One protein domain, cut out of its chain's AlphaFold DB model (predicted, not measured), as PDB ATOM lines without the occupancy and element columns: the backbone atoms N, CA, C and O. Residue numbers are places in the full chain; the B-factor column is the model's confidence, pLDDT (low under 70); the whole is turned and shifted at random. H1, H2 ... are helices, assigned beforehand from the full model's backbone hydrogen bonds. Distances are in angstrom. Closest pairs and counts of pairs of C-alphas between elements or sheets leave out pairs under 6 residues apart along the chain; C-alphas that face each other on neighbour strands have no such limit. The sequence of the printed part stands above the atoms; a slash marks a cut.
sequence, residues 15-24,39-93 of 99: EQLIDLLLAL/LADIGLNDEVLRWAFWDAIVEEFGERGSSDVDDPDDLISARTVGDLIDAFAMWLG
ATOM      1  N   GLU A  15     112.644 130.255 168.587       80.19
ATOM      2  CA  GLU A  15     113.010 131.108 169.727       80.19
ATOM      3  C   GLU A  15     114.179 130.524 170.530       80.19
ATOM      4  O   GLU A  15     115.089 131.251 170.907       80.19
ATOM      5  N   GLN A  16     114.213 129.200 170.707       80.50
ATOM      6  CA  GLN A  16     115.310 128.515 171.403       80.50
ATOM      7  C   GLN A  16     116.638 128.640 170.651       80.50
ATOM      8  O   GLN A  16     117.685 128.781 171.278       80.50
ATOM      9  N   LEU A  17     116.597 128.645 169.317       81.94
ATOM     10  CA  LEU A  17     117.790 128.852 168.499       81.94
ATOM     11  C   LEU A  17     118.292 130.292 168.624       81.94
ATOM     12  O   LEU A  17     119.497 130.504 168.697       81.94
ATOM     13  N   ILE A  18     117.387 131.277 168.697       83.25
ATOM     14  CA  ILE A  18     117.745 132.685 168.930       83.25
ATOM     15  C   ILE A  18     118.365 132.865 170.320       83.25
ATOM     16  O   ILE A  18     119.358 133.576 170.456       83.25
ATOM     17  N   ASP A  19     117.808 132.229 171.349       83.94
ATOM     18  CA  ASP A  19     118.357 132.284 172.706       83.94
ATOM     19  C   ASP A  19     119.740 131.615 172.801       83.94
ATOM     20  O   ASP A  19     120.649 132.178 173.416       83.94
ATOM     21  N   LEU A  20     119.949 130.476 172.129       83.50
ATOM     22  CA  LEU A  20     121.272 129.850 172.037       83.50
ATOM     23  C   LEU A  20     122.267 130.737 171.276       83.50
ATOM     24  O   LEU A  20     123.406 130.917 171.713       83.50
ATOM     25  N   LEU A  21     121.829 131.343 170.169       82.44
ATOM     26  CA  LEU A  21     122.634 132.286 169.400       82.44
ATOM     27  C   LEU A  21     123.077 133.470 170.266       82.44
ATOM     28  O   LEU A  21     124.253 133.835 170.269       82.44
ATOM     29  N   LEU A  22     122.146 134.038 171.039       82.50
ATOM     30  CA  LEU A  22     122.398 135.156 171.945       82.50
ATOM     31  C   LEU A  22     123.430 134.800 173.025       82.50
ATOM     32  O   LEU A  22     124.300 135.621 173.334       82.50
ATOM     33  N   ALA A  23     123.345 133.584 173.575       80.69
ATOM     34  CA  ALA A  23     124.278 133.085 174.582       80.69
ATOM     35  C   ALA A  23     125.719 132.983 174.051       80.69
ATOM     36  O   ALA A  23     126.662 133.254 174.796       80.69
ATOM     37  N   LEU A  24     125.888 132.652 172.768       78.44
ATOM     38  CA  LEU A  24     127.200 132.533 172.125       78.44
ATOM     39  C   LEU A  24     127.819 133.885 171.760       78.44
ATOM     40  O   LEU A  24     129.011 134.087 171.982       78.44
ATOM     41  N   LEU A  39     123.635 139.015 159.946       86.81
ATOM     42  CA  LEU A  39     124.656 138.268 160.691       86.81
ATOM     43  C   LEU A  39     125.955 139.073 160.853       86.81
ATOM     44  O   LEU A  39     126.641 138.945 161.861       86.81
ATOM     45  N   ALA A  40     126.277 139.936 159.885       85.81
ATOM     46  CA  ALA A  40     127.437 140.820 159.957       85.81
ATOM     47  C   ALA A  40     127.340 141.851 161.094       85.81
ATOM     48  O   ALA A  40     128.354 142.121 161.736       85.81
ATOM     49  N   ASP A  41     126.145 142.375 161.378       85.12
ATOM     50  CA  ASP A  41     125.938 143.395 162.414       85.12
ATOM     51  C   ASP A  41     126.066 142.818 163.831       85.12
ATOM     52  O   ASP A  41     126.410 143.536 164.767       85.12
ATOM     53  N   ILE A  42     125.851 141.508 163.978       80.44
ATOM     54  CA  ILE A  42     125.963 140.782 165.252       80.44
ATOM     55  C   ILE A  42     127.241 139.931 165.354       80.44
ATOM     56  O   ILE A  42     127.377 139.117 166.263       80.44
ATOM     57  N   GLY A  43     128.179 140.094 164.414       78.88
ATOM     58  CA  GLY A  43     129.479 139.409 164.424       78.88
ATOM     59  C   GLY A  43     129.486 137.968 163.891       78.88
ATOM     60  O   GLY A  43     130.552 137.383 163.755       78.88
ATOM     61  N   LEU A  44     128.341 137.414 163.484       78.56
ATOM     62  CA  LEU A  44     128.181 136.066 162.903       78.56
ATOM     63  C   LEU A  44     128.509 135.967 161.401       78.56
ATOM     64  O   LEU A  44     128.169 134.985 160.738       78.56
ATOM     65  N   ASN A  45     129.170 136.972 160.827       76.06
ATOM     66  CA  ASN A  45     129.904 136.806 159.565       76.06
ATOM     67  C   ASN A  45     131.199 135.994 159.771       76.06
ATOM     68  O   ASN A  45     131.776 135.486 158.817       76.06
ATOM     69  N   ASP A  46     131.661 135.875 161.015       80.94
ATOM     70  CA  ASP A  46     132.827 135.072 161.336       80.94
ATOM     71  C   ASP A  46     132.520 133.569 161.205       80.94
ATOM     72  O   ASP A  46     131.598 133.042 161.832       80.94
ATOM     73  N   GLU A  47     133.297 132.880 160.370       78.06
ATOM     74  CA  GLU A  47     133.132 131.450 160.099       78.06
ATOM     75  C   GLU A  47     133.346 130.596 161.360       78.06
ATOM     76  O   GLU A  47     132.638 129.612 161.563       78.06
ATOM     77  N   VAL A  48     134.256 130.995 162.258       80.00
ATOM     78  CA  VAL A  48     134.518 130.278 163.516       80.00
ATOM     79  C   VAL A  48     133.303 130.350 164.434       80.00
ATOM     80  O   VAL A  48     132.927 129.341 165.028       80.00
ATOM     81  N   LEU A  49     132.645 131.510 164.520       78.12
ATOM     82  CA  LEU A  49     131.417 131.656 165.312       78.12
ATOM     83  C   LEU A  49     130.246 130.858 164.728       78.12
ATOM     84  O   LEU A  49     129.452 130.307 165.489       78.12
ATOM     85  N   ARG A  50     130.151 130.743 163.397       79.00
ATOM     86  CA  ARG A  50     129.139 129.893 162.745       79.00
ATOM     87  C   ARG A  50     129.339 128.417 163.076       79.00
ATOM     88  O   ARG A  50     128.371 127.742 163.415       79.00
ATOM     89  N   TRP A  51     130.581 127.934 163.042       80.69
ATOM     90  CA  TRP A  51     130.901 126.561 163.442       80.69
ATOM     91  C   TRP A  51     130.676 126.311 164.932       80.69
ATOM     92  O   TRP A  51     130.151 125.263 165.290       80.69
ATOM     93  N   ALA A  52     131.004 127.275 165.796       82.94
ATOM     94  CA  ALA A  52     130.710 127.174 167.226       82.94
ATOM     95  C   ALA A  52     129.197 127.105 167.497       82.94
ATOM     96  O   ALA A  52     128.757 126.365 168.371       82.94
ATOM     97  N   PHE A  53     128.391 127.845 166.729       81.19
ATOM     98  CA  PHE A  53     126.937 127.758 166.827       81.19
ATOM     99  C   PHE A  53     126.399 126.419 166.321       81.19
ATOM    100  O   PHE A  53     125.548 125.828 166.977       81.19
ATOM    101  N   TRP A  54     126.926 125.906 165.206       81.25
ATOM    102  CA  TRP A  54     126.607 124.560 164.728       81.25
ATOM    103  C   TRP A  54     126.912 123.489 165.778       81.25
ATOM    104  O   TRP A  54     126.047 122.673 166.079       81.25
ATOM    105  N   ASP A  55     128.104 123.522 166.375       82.56
ATOM    106  CA  ASP A  55     128.518 122.571 167.412       82.56
ATOM    107  C   ASP A  55     127.581 122.622 168.627       82.56
ATOM    108  O   ASP A  55     127.075 121.588 169.055       82.56
ATOM    109  N   ALA A  56     127.229 123.825 169.094       83.88
ATOM    110  CA  ALA A  56     126.274 124.004 170.184       83.88
ATOM    111  C   ALA A  56     124.876 123.451 169.846       83.88
ATOM    112  O   ALA A  56     124.217 122.858 170.695       83.88
ATOM    113  N   ILE A  57     124.417 123.610 168.602       80.75
ATOM    114  CA  ILE A  57     123.146 123.030 168.147       80.75
ATOM    115  C   ILE A  57     123.212 121.506 168.097       80.75
ATOM    116  O   ILE A  57     122.260 120.839 168.507       80.75
ATOM    117  N   VAL A  58     124.313 120.941 167.607       80.00
ATOM    118  CA  VAL A  58     124.514 119.491 167.578       80.00
ATOM    119  C   VAL A  58     124.612 118.927 168.999       80.00
ATOM    120  O   VAL A  58     124.041 117.872 169.263       80.00
ATOM    121  N   GLU A  59     125.261 119.617 169.934       82.44
ATOM    122  CA  GLU A  59     125.342 119.187 171.334       82.44
ATOM    123  C   GLU A  59     123.967 119.223 172.023       82.44
ATOM    124  O   GLU A  59     123.558 118.243 172.646       82.44
ATOM    125  N   GLU A  60     123.208 120.308 171.855       81.38
ATOM    126  CA  GLU A  60     121.906 120.491 172.516       81.38
ATOM    127  C   GLU A  60     120.774 119.676 171.857       81.38
ATOM    128  O   GLU A  60     119.862 119.162 172.522       81.38
ATOM    129  N   PHE A  61     120.808 119.542 170.528       76.44
ATOM    130  CA  PHE A  61     119.694 119.020 169.734       76.44
ATOM    131  C   PHE A  61     120.070 117.890 168.769       76.44
ATOM    132  O   PHE A  61     119.169 117.306 168.166       76.44
ATOM    133  N   GLY A  62     121.343 117.517 168.635       65.69
ATOM    134  CA  GLY A  62     121.803 116.534 167.646       65.69
ATOM    135  C   GLY A  62     121.259 115.119 167.841       65.69
ATOM    136  O   GLY A  62     121.053 114.416 166.859       65.69
ATOM    137  N   GLU A  63     120.893 114.719 169.064       66.44
ATOM    138  CA  GLU A  63     120.177 113.450 169.295       66.44
ATOM    139  C   GLU A  63     118.743 113.450 168.723       66.44
ATOM    140  O   GLU A  63     118.117 112.397 168.594       66.44
ATOM    141  N   ARG A  64     118.202 114.634 168.406       59.38
ATOM    142  CA  ARG A  64     116.846 114.861 167.878       59.38
ATOM    143  C   ARG A  64     116.837 115.218 166.390       59.38
ATOM    144  O   ARG A  64     115.761 115.228 165.797       59.38
ATOM    145  N   GLY A  65     117.999 115.530 165.815       57.53
ATOM    146  CA  GLY A  65     118.156 115.885 164.407       57.53
ATOM    147  C   GLY A  65     117.973 114.676 163.490       57.53
ATOM    148  O   GLY A  65     118.372 113.559 163.821       57.53
ATOM    149  N   SER A  66     117.356 114.893 162.326       54.19
ATOM    150  CA  SER A  66     117.264 113.848 161.304       54.19
ATOM    151  C   SER A  66     118.603 113.759 160.583       54.19
ATOM    152  O   SER A  66     119.041 114.728 159.972       54.19
ATOM    153  N   SER A  67     119.222 112.581 160.595       51.38
ATOM    154  CA  SER A  67     120.501 112.274 159.928       51.38
ATOM    155  C   SER A  67     120.491 112.415 158.387       51.38
ATOM    156  O   SER A  67     121.423 111.945 157.745       51.38
ATOM    157  N   ASP A  68     119.448 113.004 157.791       51.16
ATOM    158  CA  ASP A  68     119.220 113.099 156.339       51.16
ATOM    159  C   ASP A  68     119.526 114.492 155.754       51.16
ATOM    160  O   ASP A  68     119.495 114.663 154.535       51.16
ATOM    161  N   VAL A  69     119.814 115.500 156.587       51.53
ATOM    162  CA  VAL A  69     120.251 116.826 156.117       51.53
ATOM    163  C   VAL A  69     121.769 116.914 156.279       51.53
ATOM    164  O   VAL A  69     122.283 117.335 157.312       51.53
ATOM    165  N   ASP A  70     122.468 116.436 155.252       54.16
ATOM    166  CA  ASP A  70     123.935 116.350 155.179       54.16
ATOM    167  C   ASP A  70     124.618 117.666 154.763       54.16
ATOM    168  O   ASP A  70     125.847 117.714 154.712       54.16
ATOM    169  N   ASP A  71     123.867 118.727 154.438       57.75
ATOM    170  CA  ASP A  71     124.444 119.856 153.704       57.75
ATOM    171  C   ASP A  71     124.506 121.176 154.505       57.75
ATOM    172  O   ASP A  71     123.487 121.843 154.704       57.75
ATOM    173  N   PRO A  72     125.700 121.576 154.984       61.62
ATOM    174  CA  PRO A  72     125.916 122.857 155.642       61.62
ATOM    175  C   PRO A  72     125.953 124.058 154.675       61.62
ATOM    176  O   PRO A  72     126.096 125.183 155.160       61.62
ATOM    177  N   ASP A  73     125.822 123.900 153.345       66.38
ATOM    178  CA  ASP A  73     125.841 125.052 152.420       66.38
ATOM    179  C   ASP A  73     124.707 126.050 152.701       66.38
ATOM    180  O   ASP A  73     124.912 127.266 152.592       66.38
ATOM    181  N   ASP A  74     123.534 125.579 153.141       66.00
ATOM    182  CA  ASP A  74     122.416 126.459 153.503       66.00
ATOM    183  C   ASP A  74     122.792 127.399 154.668       66.00
ATOM    184  O   ASP A  74     122.440 128.583 154.651       66.00
ATOM    185  N   LEU A  75     123.620 126.939 155.614       66.62
ATOM    186  CA  LEU A  75     124.144 127.756 156.722       66.62
ATOM    187  C   LEU A  75     125.164 128.789 156.248       66.62
ATOM    188  O   LEU A  75     125.232 129.904 156.770       66.62
ATOM    189  N   ILE A  76     125.973 128.425 155.253       68.19
ATOM    190  CA  ILE A  76     126.987 129.312 154.677       68.19
ATOM    191  C   ILE A  76     126.300 130.442 153.896       68.19
ATOM    192  O   ILE A  76     126.766 131.590 153.920       68.19
ATOM    193  N   SER A  77     125.158 130.143 153.269       76.94
ATOM    194  CA  SER A  77     124.369 131.091 152.481       76.94
ATOM    195  C   SER A  77     123.595 132.123 153.319       76.94
ATOM    196  O   SER A  77     123.322 133.220 152.814       76.94
ATOM    197  N   ALA A  78     123.312 131.820 154.593       83.50
ATOM    198  CA  ALA A  78     122.527 132.667 155.487       83.50
ATOM    199  C   ALA A  78     123.114 134.085 155.632       83.50
ATOM    200  O   ALA A  78     124.324 134.288 155.826       83.50
ATOM    201  N   ARG A  79     122.233 135.090 155.537       86.50
ATOM    202  CA  ARG A  79     122.584 136.520 155.625       86.50
ATOM    203  C   ARG A  79     121.963 137.198 156.833       86.50
ATOM    204  O   ARG A  79     122.587 138.104 157.391       86.50
ATOM    205  N   THR A  80     120.788 136.744 157.242       90.00
ATOM    206  CA  THR A  80     120.082 137.225 158.428       90.00
ATOM    207  C   THR A  80     120.031 136.158 159.518       90.00
ATOM    208  O   THR A  80     120.282 134.977 159.271       90.00
ATOM    209  N   VAL A  81     119.702 136.576 160.741       87.56
ATOM    210  CA  VAL A  81     119.416 135.653 161.847       87.56
ATOM    211  C   VAL A  81     118.268 134.719 161.480       87.56
ATOM    212  O   VAL A  81     118.367 133.526 161.725       87.56
ATOM    213  N   GLY A  82     117.214 135.234 160.846       86.25
ATOM    214  CA  GLY A  82     116.066 134.455 160.396       86.25
ATOM    215  C   GLY A  82     116.465 133.325 159.452       86.25
ATOM    216  O   GLY A  82     116.112 132.185 159.728       86.25
ATOM    217  N   ASP A  83     117.263 133.626 158.421       86.88
ATOM    218  CA  ASP A  83     117.755 132.615 157.470       86.88
ATOM    219  C   ASP A  83     118.540 131.509 158.186       86.88
ATOM    220  O   ASP A  83     118.354 130.323 157.917       86.88
ATOM    221  N   LEU A  84     119.407 131.900 159.126       84.69
ATOM    222  CA  LEU A  84     120.221 130.965 159.896       84.69
ATOM    223  C   LEU A  84     119.346 130.072 160.785       84.69
ATOM    224  O   LEU A  84     119.521 128.856 160.814       84.69
ATOM    225  N   ILE A  85     118.382 130.668 161.488       85.00
ATOM    226  CA  ILE A  85     117.441 129.945 162.343       85.00
ATOM    227  C   ILE A  85     116.574 128.989 161.525       85.00
ATOM    228  O   ILE A  85     116.337 127.869 161.970       85.00
ATOM    229  N   ASP A  86     116.114 129.397 160.344       83.00
ATOM    230  CA  ASP A  86     115.314 128.537 159.472       83.00
ATOM    231  C   ASP A  86     116.136 127.369 158.923       83.00
ATOM    232  O   ASP A  86     115.637 126.246 158.919       83.00
ATOM    233  N   ALA A  87     117.402 127.587 158.552       80.81
ATOM    234  CA  ALA A  87     118.308 126.513 158.142       80.81
ATOM    235  C   ALA A  87     118.476 125.455 159.247       80.81
ATOM    236  O   ALA A  87     118.311 124.259 159.000       80.81
ATOM    237  N   PHE A  88     118.702 125.885 160.491       80.19
ATOM    238  CA  PHE A  88     118.795 124.970 161.631       80.19
ATOM    239  C   PHE A  88     117.467 124.302 161.980       80.19
ATOM    240  O   PHE A  88     117.437 123.111 162.283       80.19
ATOM    241  N   ALA A  89     116.357 125.036 161.921       79.31
ATOM    242  CA  ALA A  89     115.039 124.468 162.153       79.31
ATOM    243  C   ALA A  89     114.719 123.381 161.113       79.31
ATOM    244  O   ALA A  89     114.237 122.313 161.485       79.31
ATOM    245  N   MET A  90     115.051 123.604 159.837       77.44
ATOM    246  CA  MET A  90     114.921 122.589 158.786       77.44
ATOM    247  C   MET A  90     115.802 121.366 159.061       77.44
ATOM    248  O   MET A  90     115.304 120.244 158.977       77.44
ATOM    249  N   TRP A  91     117.066 121.566 159.452       76.44
ATOM    250  CA  TRP A  91     117.981 120.478 159.827       76.44
ATOM    251  C   TRP A  91     117.440 119.626 160.989       76.44
ATOM    252  O   TRP A  91     117.463 118.395 160.951       76.44
ATOM    253  N   LEU A  92     116.852 120.275 161.995       76.88
ATOM    254  CA  LEU A  92     116.236 119.621 163.152       76.88
ATOM    255  C   LEU A  92     114.875 118.971 162.847       76.88
ATOM    256  O   LEU A  92     114.268 118.370 163.736       76.88
ATOM    257  N   GLY A  93     114.366 119.099 161.618       73.38
ATOM    258  CA  GLY A  93     113.026 118.641 161.250       73.38
ATOM    259  C   GLY A  93     111.911 119.420 161.958       73.38
ATOM    260  O   GLY A  93     110.792 118.921 162.106       73.38
TER     261      GLY A  93
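AT A GLANCE: This is residues 15 to 24 and 39 to 93 of the 99 residues of an uncharacterized protein of Acidimicrobiaceae bacterium (UniProt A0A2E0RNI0). A small cluster of four helices: H2, the longest, and H4 line two sides, H1 spans from H4 to H2 over one side of the gap between them, and the short H3 sits at the other side. The long stretch of residues 62 to 72 swings round one end from H2 to H3, and residues 39 to 46 make a loop at the other end. The printed part has 65 residues with four named helices, in the order H1, H2, H3, H4, and no named strand; its class is all helix. It is compact, with a radius of gyration of the C-alphas of 10.9 A, and spans 31 by 22 by 20 A.

HOW THE PARTS SIT: H2, residues 47 to 61, touches H1, residues 15 to 24, with its residues 53 to 57 alone. Their closest C-alphas, those of Leu 21 and Phe 53, are 6.8 A apart, and they run opposite ways at a steep tilt of 51 degrees. H1 also touches H4, residues 81 to 91, opposite ways at a steep tilt of 67 degrees; the closest C-alphas, those of Leu 17 and Ile 85, are 6.3 A apart. H4 touches H3, residues 73 to 77, where the C-alphas of Leu 75 and Leu 84, the closest, are 6.0 A apart. H2 and H3 are near each other, with 6 pairs of C-alphas within 10 A. H2 and H4 are only just apart, their closest C-alphas 8.1 A from each other, and H1 and H3 are apart. In H1, H2, H3 and H4 every pair of O i and N i+4 is within hydrogen-bond range.

IN THESE COORDINATES: H2 measures 20.7 A from C-alpha 47 at (133.132, 131.450, 160.099) to C-alpha 61. H1 measures 14.5 A and begins at C-alpha 15, at (113.010, 131.108, 169.727). H3 measures 6.2 A. H4 measures 15.4 A and ends at C-alpha 91, at (117.981, 120.478, 159.827).

THE WHOLE: The two C-alphas farthest apart, those of Asp 41 and Ser 67, are 31.7 A apart. Residues 25 to 38 are not printed, and C-alphas 24 and 39 are 13.0 A apart across this cut, which lies in the link from H1 to H2. The link from H2 to H3 is long, 11 residues, and that from H3 to H4 is tight, 3 residues. The mean pLDDT of the printed part is 76.5; residues 62 to 76 are under 70.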